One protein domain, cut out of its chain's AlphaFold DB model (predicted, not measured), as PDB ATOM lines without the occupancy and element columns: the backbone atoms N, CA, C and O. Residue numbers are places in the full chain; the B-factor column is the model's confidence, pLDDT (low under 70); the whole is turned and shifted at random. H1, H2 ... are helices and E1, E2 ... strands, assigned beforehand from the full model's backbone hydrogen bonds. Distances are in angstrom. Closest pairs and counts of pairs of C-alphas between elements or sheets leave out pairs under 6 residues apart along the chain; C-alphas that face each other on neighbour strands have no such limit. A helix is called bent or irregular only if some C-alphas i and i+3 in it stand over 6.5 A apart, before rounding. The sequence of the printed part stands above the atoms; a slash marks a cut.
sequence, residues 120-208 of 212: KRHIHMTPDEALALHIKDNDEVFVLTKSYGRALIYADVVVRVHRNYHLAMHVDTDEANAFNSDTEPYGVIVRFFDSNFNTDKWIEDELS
ATOM      1  N   LYS A 120      96.998  56.299 108.985       97.75
ATOM      2  CA  LYS A 120      97.736  57.240 108.132       97.75
ATOM      3  C   LYS A 120      99.146  56.688 107.924       97.75
ATOM      4  O   LYS A 120      99.825  56.376 108.907       97.75
ATOM      5  N   ARG A 121      99.597  56.592 106.670       97.88
ATOM      6  CA  ARG A 121     100.978  56.209 106.349       97.88
ATOM      7  C   ARG A 121     101.986  57.083 107.085       97.88
ATOM      8  O   ARG A 121     101.820  58.300 107.193       97.88
ATOM      9  N   HIS A 122     103.040  56.459 107.583       98.31
ATOM     10  CA  HIS A 122     104.056  57.159 108.357       98.31
ATOM     11  C   HIS A 122     105.403  56.457 108.287       98.31
ATOM     12  O   HIS A 122     105.482  55.280 107.948       98.31
ATOM     13  N   ILE A 123     106.464  57.183 108.628       98.31
ATOM     14  CA  ILE A 123     107.804  56.634 108.817       98.31
ATOM     15  C   ILE A 123     108.173  56.753 110.287       98.31
ATOM     16  O   ILE A 123     108.168  57.847 110.844       98.31
ATOM     17  N   HIS A 124     108.527  55.635 110.899       98.38
ATOM     18  CA  HIS A 124     109.194  55.614 112.191       98.38
ATOM     19  C   HIS A 124     110.678  55.946 112.005       98.38
ATOM     20  O   HIS A 124     111.317  55.387 111.118       98.38
ATOM     21  N   MET A 125     111.224  56.848 112.821       97.44
ATOM     22  CA  MET A 125     112.648  57.202 112.837       97.44
ATOM     23  C   MET A 125     113.172  57.366 114.262       97.44
ATOM     24  O   MET A 125     112.455  57.801 115.167       97.44
ATOM     25  N   THR A 126     114.460  57.101 114.441       97.75
ATOM     26  CA  THR A 126     115.211  57.560 115.611       97.75
ATOM     27  C   THR A 126     115.567  59.052 115.492       97.75
ATOM     28  O   THR A 126     115.601  59.600 114.385       97.75
ATOM     29  N   PRO A 127     115.873  59.740 116.610       97.88
ATOM     30  CA  PRO A 127     116.340  61.127 116.572       97.88
ATOM     31  C   PRO A 127     117.591  61.342 115.709       97.88
ATOM     32  O   PRO A 127     117.685  62.363 115.032       97.88
ATOM     33  N   ASP A 128     118.521  60.383 115.691       96.44
ATOM     34  CA  ASP A 128     119.764  60.486 114.920       96.44
ATOM     35  C   ASP A 128     119.505  60.396 113.408       96.44
ATOM     36  O   ASP A 128     120.070  61.170 112.633       96.44
ATOM     37  N   GLU A 129     118.603  59.507 112.980       96.25
ATOM     38  CA  GLU A 129     118.175  59.394 111.578       96.25
ATOM     39  C   GLU A 129     117.438  60.652 111.113       96.25
ATOM     40  O   GLU A 129     117.722  61.180 110.035       96.25
ATOM     41  N   ALA A 130     116.530  61.167 111.947       95.19
ATOM     42  CA  ALA A 130     115.805  62.401 111.672       95.19
ATOM     43  C   ALA A 130     116.769  63.596 111.547       95.19
ATOM     44  O   ALA A 130     116.695  64.363 110.583       95.19
ATOM     45  N   LEU A 131     117.743  63.706 112.458       94.69
ATOM     46  CA  LEU A 131     118.780  64.737 112.415       94.69
ATOM     47  C   LEU A 131     119.644  64.631 111.153       94.69
ATOM     48  O   LEU A 131     119.857  65.639 110.479       94.69
ATOM     49  N   ALA A 132     120.100  63.424 110.803       93.38
ATOM     50  CA  ALA A 132     120.913  63.173 109.612       93.38
ATOM     51  C   ALA A 132     120.188  63.535 108.307       93.38
ATOM     52  O   ALA A 132     120.824  63.873 107.303       93.38
ATOM     53  N   LEU A 133     118.856  63.467 108.316       92.00
ATOM     54  CA  LEU A 133     118.019  63.851 107.192       92.00
ATOM     55  C   LEU A 133     117.541  65.300 107.251       92.00
ATOM     56  O   LEU A 133     116.983  65.733 106.251       92.00
ATOM     57  N   HIS A 134     117.766  66.052 108.334       92.31
ATOM     58  CA  HIS A 134     117.154  67.366 108.593       92.31
ATOM     59  C   HIS A 134     115.618  67.317 108.596       92.31
ATOM     60  O   HIS A 134     114.950  68.095 107.910       92.31
ATOM     61  N   ILE A 135     115.067  66.348 109.318       92.31
ATOM     62  CA  ILE A 135     113.633  66.107 109.488       92.31
ATOM     63  C   ILE A 135     113.296  66.229 110.973       92.31
ATOM     64  O   ILE A 135     114.101  65.872 111.834       92.31
ATOM     65  N   LYS A 136     112.112  66.755 111.275       94.31
ATOM     66  CA  LYS A 136     111.558  66.851 112.624       94.31
ATOM     67  C   LYS A 136     110.374  65.904 112.789       94.31
ATOM     68  O   LYS A 136     109.789  65.425 111.822       94.31
ATOM     69  N   ASP A 137     110.031  65.642 114.044       96.88
ATOM     70  CA  ASP A 137     108.801  64.929 114.373       96.88
ATOM     71  C   ASP A 137     107.579  65.668 113.807       96.88
ATOM     72  O   ASP A 137     107.476  66.887 113.947       96.88
ATOM     73  N   ASN A 138     106.665  64.915 113.199       94.75
ATOM     74  CA  ASN A 138     105.482  65.373 112.464       94.75
ATOM     75  C   ASN A 138     105.738  66.157 111.167       94.75
ATOM     76  O   ASN A 138     104.788  66.706 110.609       94.75
ATOM     77  N   ASP A 139     106.963  66.179 110.637       93.44
ATOM     78  CA  ASP A 139     107.171  66.656 109.268       93.44
ATOM     79  C   ASP A 139     106.473  65.723 108.262       93.44
ATOM     80  O   ASP A 139     106.462  64.498 108.418       93.44
ATOM     81  N   GLU A 140     105.936  66.303 107.189       93.06
ATOM     82  CA  GLU A 140     105.408  65.567 106.040       93.06
ATOM     83  C   GLU A 140     106.459  65.492 104.928       93.06
ATOM     84  O   GLU A 140     107.077  66.493 104.555       93.06
ATOM     85  N   VAL A 141     106.664  64.295 104.378       94.06
ATOM     86  CA  VAL A 141     107.658  64.039 103.329       94.06
ATOM     87  C   VAL A 141     107.061  63.309 102.132       94.06
ATOM     88  O   VAL A 141     105.972  62.736 102.197       94.06
ATOM     89  N   PHE A 142     107.819  63.302 101.034       95.62
ATOM     90  CA  PHE A 142     107.539  62.468  99.875       95.62
ATOM     91  C   PHE A 142     108.413  61.220  99.890       95.62
ATOM     92  O   PHE A 142     109.621  61.312 100.121       95.62
ATOM     93  N   VAL A 143     107.829  60.066  99.574       96.31
ATOM     94  CA  VAL A 143     108.555  58.797  99.455       96.31
ATOM     95  C   VAL A 143     108.384  58.235  98.056       96.31
ATOM     96  O   VAL A 143     107.283  57.855  97.662       96.31
ATOM     97  N   LEU A 144     109.487  58.153  97.315       95.06
ATOM     98  CA  LEU A 144     109.541  57.477  96.024       95.06
ATOM     99  C   LEU A 144     109.783  55.982  96.247       95.06
ATOM    100  O   LEU A 144     110.787  55.598  96.854       95.06
ATOM    101  N   THR A 145     108.891  55.143  95.727       93.31
ATOM    102  CA  THR A 145     109.022  53.685  95.771       93.31
ATOM    103  C   THR A 145     109.601  53.137  94.474       93.31
ATOM    104  O   THR A 145     109.359  53.652  93.379       93.31
ATOM    105  N   LYS A 146     110.366  52.048  94.589       82.88
ATOM    106  CA  LYS A 146     110.794  51.259  93.433       82.88
ATOM    107  C   LYS A 146     109.871  50.054  93.289       82.88
ATOM    108  O   LYS A 146     109.896  49.168  94.132       82.88
ATOM    109  N   SER A 147     109.100  50.015  92.206       84.00
ATOM    110  CA  SER A 147     108.212  48.897  91.878       84.00
ATOM    111  C   SER A 147     108.099  48.712  90.366       84.00
ATOM    112  O   SER A 147     108.119  49.689  89.610       84.00
ATOM    113  N   TYR A 148     107.997  47.460  89.914       81.38
ATOM    114  CA  TYR A 148     107.824  47.147  88.499       81.38
ATOM    115  C   TYR A 148     106.410  47.513  88.029       81.38
ATOM    116  O   TYR A 148     105.416  46.946  88.470       81.38
ATOM    117  N   GLY A 149     106.311  48.494  87.126       84.88
ATOM    118  CA  GLY A 149     105.040  48.924  86.530       84.88
ATOM    119  C   GLY A 149     104.097  49.695  87.464       84.88
ATOM    120  O   GLY A 149     103.073  50.184  86.996       84.88
ATOM    121  N   ARG A 150     104.431  49.838  88.757       92.12
ATOM    122  CA  ARG A 150     103.631  50.572  89.757       92.12
ATOM    123  C   ARG A 150     104.476  51.430  90.705       92.12
ATOM    124  O   ARG A 150     104.141  51.564  91.877       92.12
ATOM    125  N   ALA A 151     105.581  52.000  90.224       90.00
ATOM    126  CA  ALA A 151     106.339  52.984  91.000       90.00
ATOM    127  C   ALA A 151     105.433  54.161  91.401       90.00
ATOM    128  O   ALA A 151     104.705  54.689  90.559       90.00
ATOM    129  N   LEU A 152     105.483  54.563  92.672       94.00
ATOM    130  CA  LEU A 152     104.676  55.653  93.221       94.00
ATOM    131  C   LEU A 152     105.560  56.670  93.936       94.00
ATOM    132  O   LEU A 152     106.609  56.334  94.484       94.00
ATOM    133  N   ILE A 153     105.077  57.906  93.991       95.31
ATOM    134  CA  ILE A 153     105.503  58.869  94.998       95.31
ATOM    135  C   ILE A 153     104.346  59.001  95.981       95.31
ATOM    136  O   ILE A 153     103.286  59.517  95.629       95.31
ATOM    137  N   TYR A 154     104.545  58.538  97.211       95.94
ATOM    138  CA  TYR A 154     103.651  58.886  98.306       95.94
ATOM    139  C   TYR A 154     103.945  60.319  98.727       95.94
ATOM    140  O   TYR A 154     105.060  60.605  99.145       95.94
ATOM    141  N   ALA A 155     102.966  61.211  98.599       94.50
ATOM    142  CA  ALA A 155     102.974  62.508  99.280       94.50
ATOM    143  C   ALA A 155     102.477  62.345 100.727       94.50
ATOM    144  O   ALA A 155     102.130  61.232 101.105       94.50
ATOM    145  N   ASP A 156     102.381  63.410 101.525       93.44
ATOM    146  CA  ASP A 156     101.718  63.375 102.846       93.44
ATOM    147  C   ASP A 156     102.117  62.153 103.719       93.44
ATOM    148  O   ASP A 156     101.279  61.411 104.236       93.44
ATOM    149  N   VAL A 157     103.418  61.840 103.774       96.56
ATOM    150  CA  VAL A 157     103.947  60.776 104.639       96.56
ATOM    151  C   VAL A 157     104.443  61.420 105.919       96.56
ATOM    152  O   VAL A 157     105.427  62.154 105.887       96.56
ATOM    153  N   VAL A 158     103.786  61.144 107.043       96.62
ATOM    154  CA  VAL A 158     104.172  61.744 108.328       96.62
ATOM    155  C   VAL A 158     105.410  61.047 108.883       96.62
ATOM    156  O   VAL A 158     105.463  59.818 108.944       96.62
ATOM    157  N   VAL A 159     106.397  61.808 109.341       97.06
ATOM    158  CA  VAL A 159     107.550  61.263 110.064       97.06
ATOM    159  C   VAL A 159     107.291  61.308 111.564       97.06
ATOM    160  O   VAL A 159     106.963  62.351 112.119       97.06
ATOM    161  N   ARG A 160     107.460  60.164 112.227       97.75
ATOM    162  CA  ARG A 160     107.330  60.002 113.675       97.75
ATOM    163  C   ARG A 160     108.694  59.688 114.264       97.75
ATOM    164  O   ARG A 160     109.285  58.656 113.944       97.75
ATOM    165  N   VAL A 161     109.188  60.561 115.132       97.94
ATOM    166  CA  VAL A 161     110.531  60.473 115.705       97.94
ATOM    167  C   VAL A 161     110.450  60.049 117.162       97.94
ATOM    168  O   VAL A 161     109.910  60.753 118.012       97.94
ATOM    169  N   HIS A 162     111.041  58.902 117.480       97.62
ATOM    170  CA  HIS A 162     111.131  58.426 118.853       97.62
ATOM    171  C   HIS A 162     112.369  57.549 119.045       97.62
ATOM    172  O   HIS A 162     112.739  56.756 118.186       97.62
ATOM    173  N   ARG A 163     113.006  57.642 120.216       97.19
ATOM    174  CA  ARG A 163     114.243  56.896 120.527       97.19
ATOM    175  C   ARG A 163     114.100  55.366 120.489       97.19
ATOM    176  O   ARG A 163     115.100  54.676 120.371       97.19
ATOM    177  N   ASN A 164     112.875  54.854 120.624       95.12
ATOM    178  CA  ASN A 164     112.574  53.415 120.612       95.12
ATOM    179  C   ASN A 164     112.023  52.936 119.258       95.12
ATOM    180  O   ASN A 164     111.412  51.874 119.205       95.12
ATOM    181  N   TYR A 165     112.145  53.731 118.199       97.25
ATOM    182  CA  TYR A 165     111.723  53.327 116.865       97.25
ATOM    183  C   TYR A 165     112.862  52.699 116.077       97.25
ATOM    184  O   TYR A 165     114.028  53.020 116.280       97.25
ATOM    185  N   HIS A 166     112.490  51.814 115.160       97.00
ATOM    186  CA  HIS A 166     113.350  51.372 114.072       97.00
ATOM    187  C   HIS A 166     112.856  51.972 112.761       97.00
ATOM    188  O   HIS A 166     111.645  52.096 112.553       97.00
ATOM    189  N   LEU A 167     113.790  52.321 111.875       97.44
ATOM    190  CA  LEU A 167     113.472  52.914 110.584       97.44
ATOM    191  C   LEU A 167     112.600  51.988 109.736       97.44
ATOM    192  O   LEU A 167     113.073  50.978 109.217       97.44
ATOM    193  N   ALA A 168     111.344  52.375 109.551       97.19
ATOM    194  CA  ALA A 168     110.413  51.703 108.655       97.19
ATOM    195  C   ALA A 168     109.274  52.650 108.274       97.19
ATOM    196  O   ALA A 168     108.753  53.386 109.114       97.19
ATOM    197  N   MET A 169     108.862  52.605 107.010       97.56
ATOM    198  CA  MET A 169     107.616  53.199 106.545       97.56
ATOM    199  C   MET A 169     106.495  52.182 106.705       97.56
ATOM    200  O   MET A 169     106.602  51.077 106.194       97.56
ATOM    201  N   HIS A 170     105.411  52.552 107.370       97.75
ATOM    202  CA  HIS A 170     104.234  51.709 107.523       97.75
ATOM    203  C   HIS A 170     103.124  52.225 106.605       97.75
ATOM    204  O   HIS A 170     102.809  53.417 106.611       97.75
ATOM    205  N   VAL A 171     102.539  51.312 105.832       97.62
ATOM    206  CA  VAL A 171     101.389  51.552 104.946       97.62
ATOM    207  C   VAL A 171     100.337  50.473 105.164       97.62
ATOM    208  O   VAL A 171     100.671  49.363 105.588       97.62
ATOM    209  N   ASP A 172      99.072  50.767 104.877       97.69
ATOM    210  CA  ASP A 172      98.027  49.740 104.934       97.69
ATOM    211  C   ASP A 172      98.050  48.814 103.698       97.69
ATOM    212  O   ASP A 172      98.842  48.976 102.765       97.69
ATOM    213  N   THR A 173      97.180  47.801 103.677       96.88
ATOM    214  CA  THR A 173      97.101  46.859 102.550       96.88
ATOM    215  C   THR A 173      96.606  47.489 101.248       96.88
ATOM    216  O   THR A 173      96.990  47.022 100.177       96.88
ATOM    217  N   ASP A 174      95.745  48.507 101.298       97.56
ATOM    218  CA  ASP A 174      95.232  49.171 100.095       97.56
ATOM    219  C   ASP A 174      96.353  49.993  99.445       97.56
ATOM    220  O   ASP A 174      96.581  49.902  98.235       97.56
ATOM    221  N   GLU A 175      97.109  50.726 100.264       97.06
ATOM    222  CA  GLU A 175      98.301  51.457  99.849       97.06
ATOM    223  C   GLU A 175      99.375  50.505  99.321       97.06
ATOM    224  O   GLU A 175      99.908  50.745  98.236       97.06
ATOM    225  N   ALA A 176      99.644  49.397 100.016       95.38
ATOM    226  CA  ALA A 176     100.638  48.413  99.593       95.38
ATOM    227  C   ALA A 176     100.320  47.766  98.241       95.38
ATOM    228  O   ALA A 176     101.185  47.620  97.371       95.38
ATOM    229  N   ASN A 177      99.049  47.433  98.027       94.94
ATOM    230  CA  ASN A 177      98.582  46.909  96.752       94.94
ATOM    231  C   ASN A 177      98.712  47.945  95.623       94.94
ATOM    232  O   ASN A 177      98.925  47.566  94.468       94.94
ATOM    233  N   ALA A 178      98.600  49.246  95.923       94.81
ATOM    234  CA  ALA A 178      98.689  50.307  94.923       94.81
ATOM    235  C   ALA A 178     100.081  50.416  94.285       94.81
ATOM    236  O   ALA A 178     100.168  50.741  93.099       94.81
ATOM    237  N   PHE A 179     101.142  50.100  95.032       92.75
ATOM    238  CA  PHE A 179     102.508  50.079  94.508       92.75
ATOM    239  C   PHE A 179     103.008  48.680  94.138       92.75
ATOM    240  O   PHE A 179     104.182  48.542  93.831       92.75
ATOM    241  N   ASN A 180     102.149  47.650  94.125       89.62
ATOM    242  CA  ASN A 180     102.556  46.248  93.936       89.62
ATOM    243  C   ASN A 180     103.751  45.882  94.830       89.62
ATOM    244  O   ASN A 180     104.861  45.691  94.343       89.62
ATOM    245  N   SER A 181     103.530  45.867  96.145       80.25
ATOM    246  CA  SER A 181     104.565  45.507  97.113       80.25
ATOM    247  C   SER A 181     105.164  44.120  96.823       80.25
ATOM    248  O   SER A 181     104.564  43.103  97.165       80.25
ATOM    249  N   ASP A 182     106.353  44.094  96.216       75.50
ATOM    250  CA  ASP A 182     107.156  42.889  95.978       75.50
ATOM    251  C   ASP A 182     107.913  42.458  97.257       75.50
ATOM    252  O   ASP A 182     107.786  43.072  98.319       75.50
ATOM    253  N   THR A 183     108.717  41.393  97.176       72.00
ATOM    254  CA  THR A 183     109.565  40.923  98.282       72.00
ATOM    255  C   THR A 183     110.602  41.988  98.656       72.00
ATOM    256  O   THR A 183     111.430  42.358  97.829       72.00
ATOM    257  N   GLU A 184     110.564  42.448  99.910       81.56
ATOM    258  CA  GLU A 184     111.381  43.549 100.448       81.56
ATOM    259  C   GLU A 184     111.176  44.896  99.725       81.56
ATOM    260  O   GLU A 184     112.053  45.378  98.999       81.56
ATOM    261  N   PRO A 185     110.018  45.543  99.914       90.31
ATOM    262  CA  PRO A 185     109.775  46.850  99.333       90.31
ATOM    263  C   PRO A 185     110.581  47.920 100.081       90.31
ATOM    264  O   PRO A 185     110.678  47.929 101.309       90.31
ATOM    265  N   TYR A 186     111.143  48.864  99.329       92.25
ATOM    266  CA  TYR A 186     111.869  49.996  99.895       92.25
ATOM    267  C   TYR A 186     111.508  51.292  99.182       92.25
ATOM    268  O   TYR A 186     111.197  51.311  97.985       92.25
ATOM    269  N   GLY A 187     111.618  52.386  99.927       93.56
ATOM    270  CA  GLY A 187     111.482  53.740  99.423       93.56
ATOM    271  C   GLY A 187     112.693  54.598  99.753       93.56
ATOM    272  O   GLY A 187     113.571  54.224 100.535       93.56
ATOM    273  N   VAL A 188     112.727  55.774  99.143       95.19
ATOM    274  CA  VAL A 188     113.649  56.849  99.503       95.19
ATOM    275  C   VAL A 188     112.854  58.126  99.701       95.19
ATOM    276  O   VAL A 188     111.933  58.413  98.932       95.19
ATOM    277  N   ILE A 189     113.218  58.904 100.719       94.94
ATOM    278  CA  ILE A 189     112.675  60.253 100.857       94.94
ATOM    279  C   ILE A 189     113.228  61.111  99.725       94.94
ATOM    280  O   ILE A 189     114.440  61.149  99.492       94.94
ATOM    281  N   VAL A 190     112.331  61.814  99.044       92.25
ATOM    282  CA  VAL A 190     112.664  62.813  98.032       92.25
ATOM    283  C   VAL A 190     112.201  64.180  98.523       92.25
ATOM    284  O   VAL A 190     111.106  64.329  99.060       92.25
ATOM    285  N   ARG A 191     113.062  65.188  98.384       83.25
ATOM    286  CA  ARG A 191     112.742  66.575  98.732       83.25
ATOM    287  C   ARG A 191     112.471  67.339  97.449       83.25
ATOM    288  O   ARG A 191     113.380  67.516  96.645       83.25
ATOM    289  N   PHE A 192     111.230  67.772  97.277       83.44
ATOM    290  CA  PHE A 192     110.844  68.674  96.192       83.44
ATOM    291  C   PHE A 192     110.873  70.150  96.618       83.44
ATOM    292  O   PHE A 192     110.914  71.023  95.759       83.44
ATOM    293  N   PHE A 193     110.885  70.431  97.929       81.69
ATOM    294  CA  PHE A 193     110.740  71.774  98.500       81.69
ATOM    295  C   PHE A 193     111.702  71.997  99.676       81.69
ATOM    296  O   PHE A 193     112.064  71.045 100.375       81.69
ATOM    297  N   ASP A 194     112.076  73.258  99.913       70.12
ATOM    298  CA  ASP A 194     113.112  73.632 100.888       70.12
ATOM    299  C   ASP A 194     112.613  73.687 102.349       70.12
ATOM    300  O   ASP A 194     113.379  73.365 103.256       70.12
ATOM    301  N   SER A 195     111.355  74.081 102.615       69.69
ATOM    302  CA  SER A 195     110.660  73.961 103.925       69.69
ATOM    303  C   SER A 195     109.217  74.505 103.867       69.69
ATOM    304  O   SER A 195     108.849  75.169 102.903       69.69
ATOM    305  N   ASN A 196     108.403  74.242 104.906       65.81
ATOM    306  CA  ASN A 196     107.014  74.729 105.070       65.81
ATOM    307  C   ASN A 196     106.060  74.361 103.923       65.81
ATOM    308  O   ASN A 196     105.149  75.115 103.573       65.81
ATOM    309  N   PHE A 197     106.289  73.195 103.333       75.62
ATOM    310  CA  PHE A 197     105.439  72.648 102.297       75.62
ATOM    311  C   PHE A 197     104.185  72.002 102.903       75.62
ATOM    312  O   PHE A 197     104.258  71.366 103.951       75.62
ATOM    313  N   ASN A 198     103.048  72.144 102.223       81.19
ATOM    314  CA  ASN A 198     101.814  71.433 102.531       81.19
ATOM    315  C   ASN A 198     101.254  70.861 101.224       81.19
ATOM    316  O   ASN A 198     101.104  71.595 100.244       81.19
ATOM    317  N   THR A 199     100.973  69.557 101.223       83.94
ATOM    318  CA  THR A 199     100.572  68.834 100.009       83.94
ATOM    319  C   THR A 199      99.277  69.390  99.421       83.94
ATOM    320  O   THR A 199      99.223  69.643  98.219       83.94
ATOM    321  N   ASP A 200      98.269  69.628 100.258       83.94
ATOM    322  CA  ASP A 200      96.959  70.104  99.808       83.94
ATOM    323  C   ASP A 200      97.056  71.503  99.204       83.94
ATOM    324  O   ASP A 200      96.591  71.727  98.089       83.94
ATOM    325  N   LYS A 201      97.752  72.421  99.881       83.31
ATOM    326  CA  LYS A 201      97.981  73.774  99.371       83.31
ATOM    327  C   LYS A 201      98.703  73.760  98.024       83.31
ATOM    328  O   LYS A 201      98.343  74.514  97.130       83.31
ATOM    329  N   TRP A 202      99.714  72.907  97.862       84.69
ATOM    330  CA  TRP A 202     100.407  72.805  96.580       84.69
ATOM    331  C   TRP A 202      99.491  72.297  95.472       84.69
ATOM    332  O   TRP A 202      99.489  72.857  94.380       84.69
ATOM    333  N   ILE A 203      98.673  71.284  95.761       86.62
ATOM    334  CA  ILE A 203      97.666  70.800  94.814       86.62
ATOM    335  C   ILE A 203      96.692  71.929  94.450       86.62
ATOM    336  O   ILE A 203      96.393  72.104  93.270       86.62
ATOM    337  N   GLU A 204      96.218  72.713  95.420       87.19
ATOM    338  CA  GLU A 204      95.348  73.870  95.172       87.19
ATOM    339  C   GLU A 204      96.019  74.925  94.284       87.19
ATOM    340  O   GLU A 204      95.409  75.378  93.311       87.19
ATOM    341  N   ASP A 205      97.274  75.279  94.569       85.00
ATOM    342  CA  ASP A 205      98.049  76.249  93.792       85.00
ATOM    343  C   ASP A 205      98.206  75.778  92.331       85.00
ATOM    344  O   ASP A 205      97.883  76.529  91.404       85.00
ATOM    345  N   GLU A 206      98.599  74.519  92.106       85.38
ATOM    346  CA  GLU A 206      98.716  73.928  90.763       85.38
ATOM    347  C   GLU A 206      97.364  73.899  90.033       85.38
ATOM    348  O   GLU A 206      97.266  74.304  88.872       85.38
ATOM    349  N   LEU A 207      96.288  73.478  90.712       85.19
ATOM    350  CA  LEU A 207      94.939  73.453  90.138       85.19
ATOM    351  C   LEU A 207      94.429  74.858  89.791       85.19
ATOM    352  O   LEU A 207      93.712  75.011  88.802       85.19
ATOM    353  N   SER A 208      94.806  75.883  90.561       84.06
ATOM    354  CA  SER A 208      94.436  77.280  90.299       84.06
ATOM    355  C   SER A 208      95.140  77.863  89.065       84.06
ATOM    356  O   SER A 208      94.581  78.719  88.370       84.06
TER     357      SER A 208
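This is residues 120 to 208 of the 212 residues of the protein "Phosphate propanoyltransferase" of Ruminococcus sp. AM42-10AC (UniProt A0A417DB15). A curled sheet of five strands, like part of a barrel, is bent back on itself as a folded sheet: E4 and E1 face E2 and E5, with the bent strand E3 as the hinge. H1 packs over E1, while residues 201 to 208 of H3 stick out free of the body. The printed part has 89 residues, running E1 H1 E2 E3 E4 H2 E5 H3; the mixed sheet has the order E4 E1 E3 E2 E5, and the class is mixed, helices and strands. It is compact, with a radius of gyration of the C-alphas of 13.6 A and spans of 39 by 35 by 19 A.

Find C-alpha 122 at (104.056, 57.159, 108.357), where E1 begins and runs to 125; H1 follows at 127 to 133. E2 covers 140 to 145, 16.1 A, and E3 153 to 161, 21.4 A, bending by 69 degrees at Asp 156. Next come E4, 168 to 172, H2, 173 to 178, and E5, 186 to 190. H3, 199 to 208, 14.3 A, ends at C-alpha 208 (94.436, 77.280, 90.299).

Look first at E1 and E3, parallel, with N 123 and O 158 at 2.8 A. Hairpin E2 and E3 is antiparallel, N 143 to O 154 2.9 A; so are E4 and E1, N 170 to O 122 2.8 A, and E2 and E5, N 144 to O 188 2.9 A. H1 is on the sheet, slantwise to E1 at 50 degrees on the local plane. H2 is not on it; H3 only grazes it, the C-alphas of Asp 156 and Thr 199 being closest at 6.3 A. In H1, H2 and H3 every O i to N i+4 pair is within hydrogen-bond range.

The C-alphas farthest apart, Asn 164 and Ser 208, are 42.6 A apart. The printed part has no cut and no long link. Mean pLDDT of the printed part is 91.2; residues 195 to 196 are under 70.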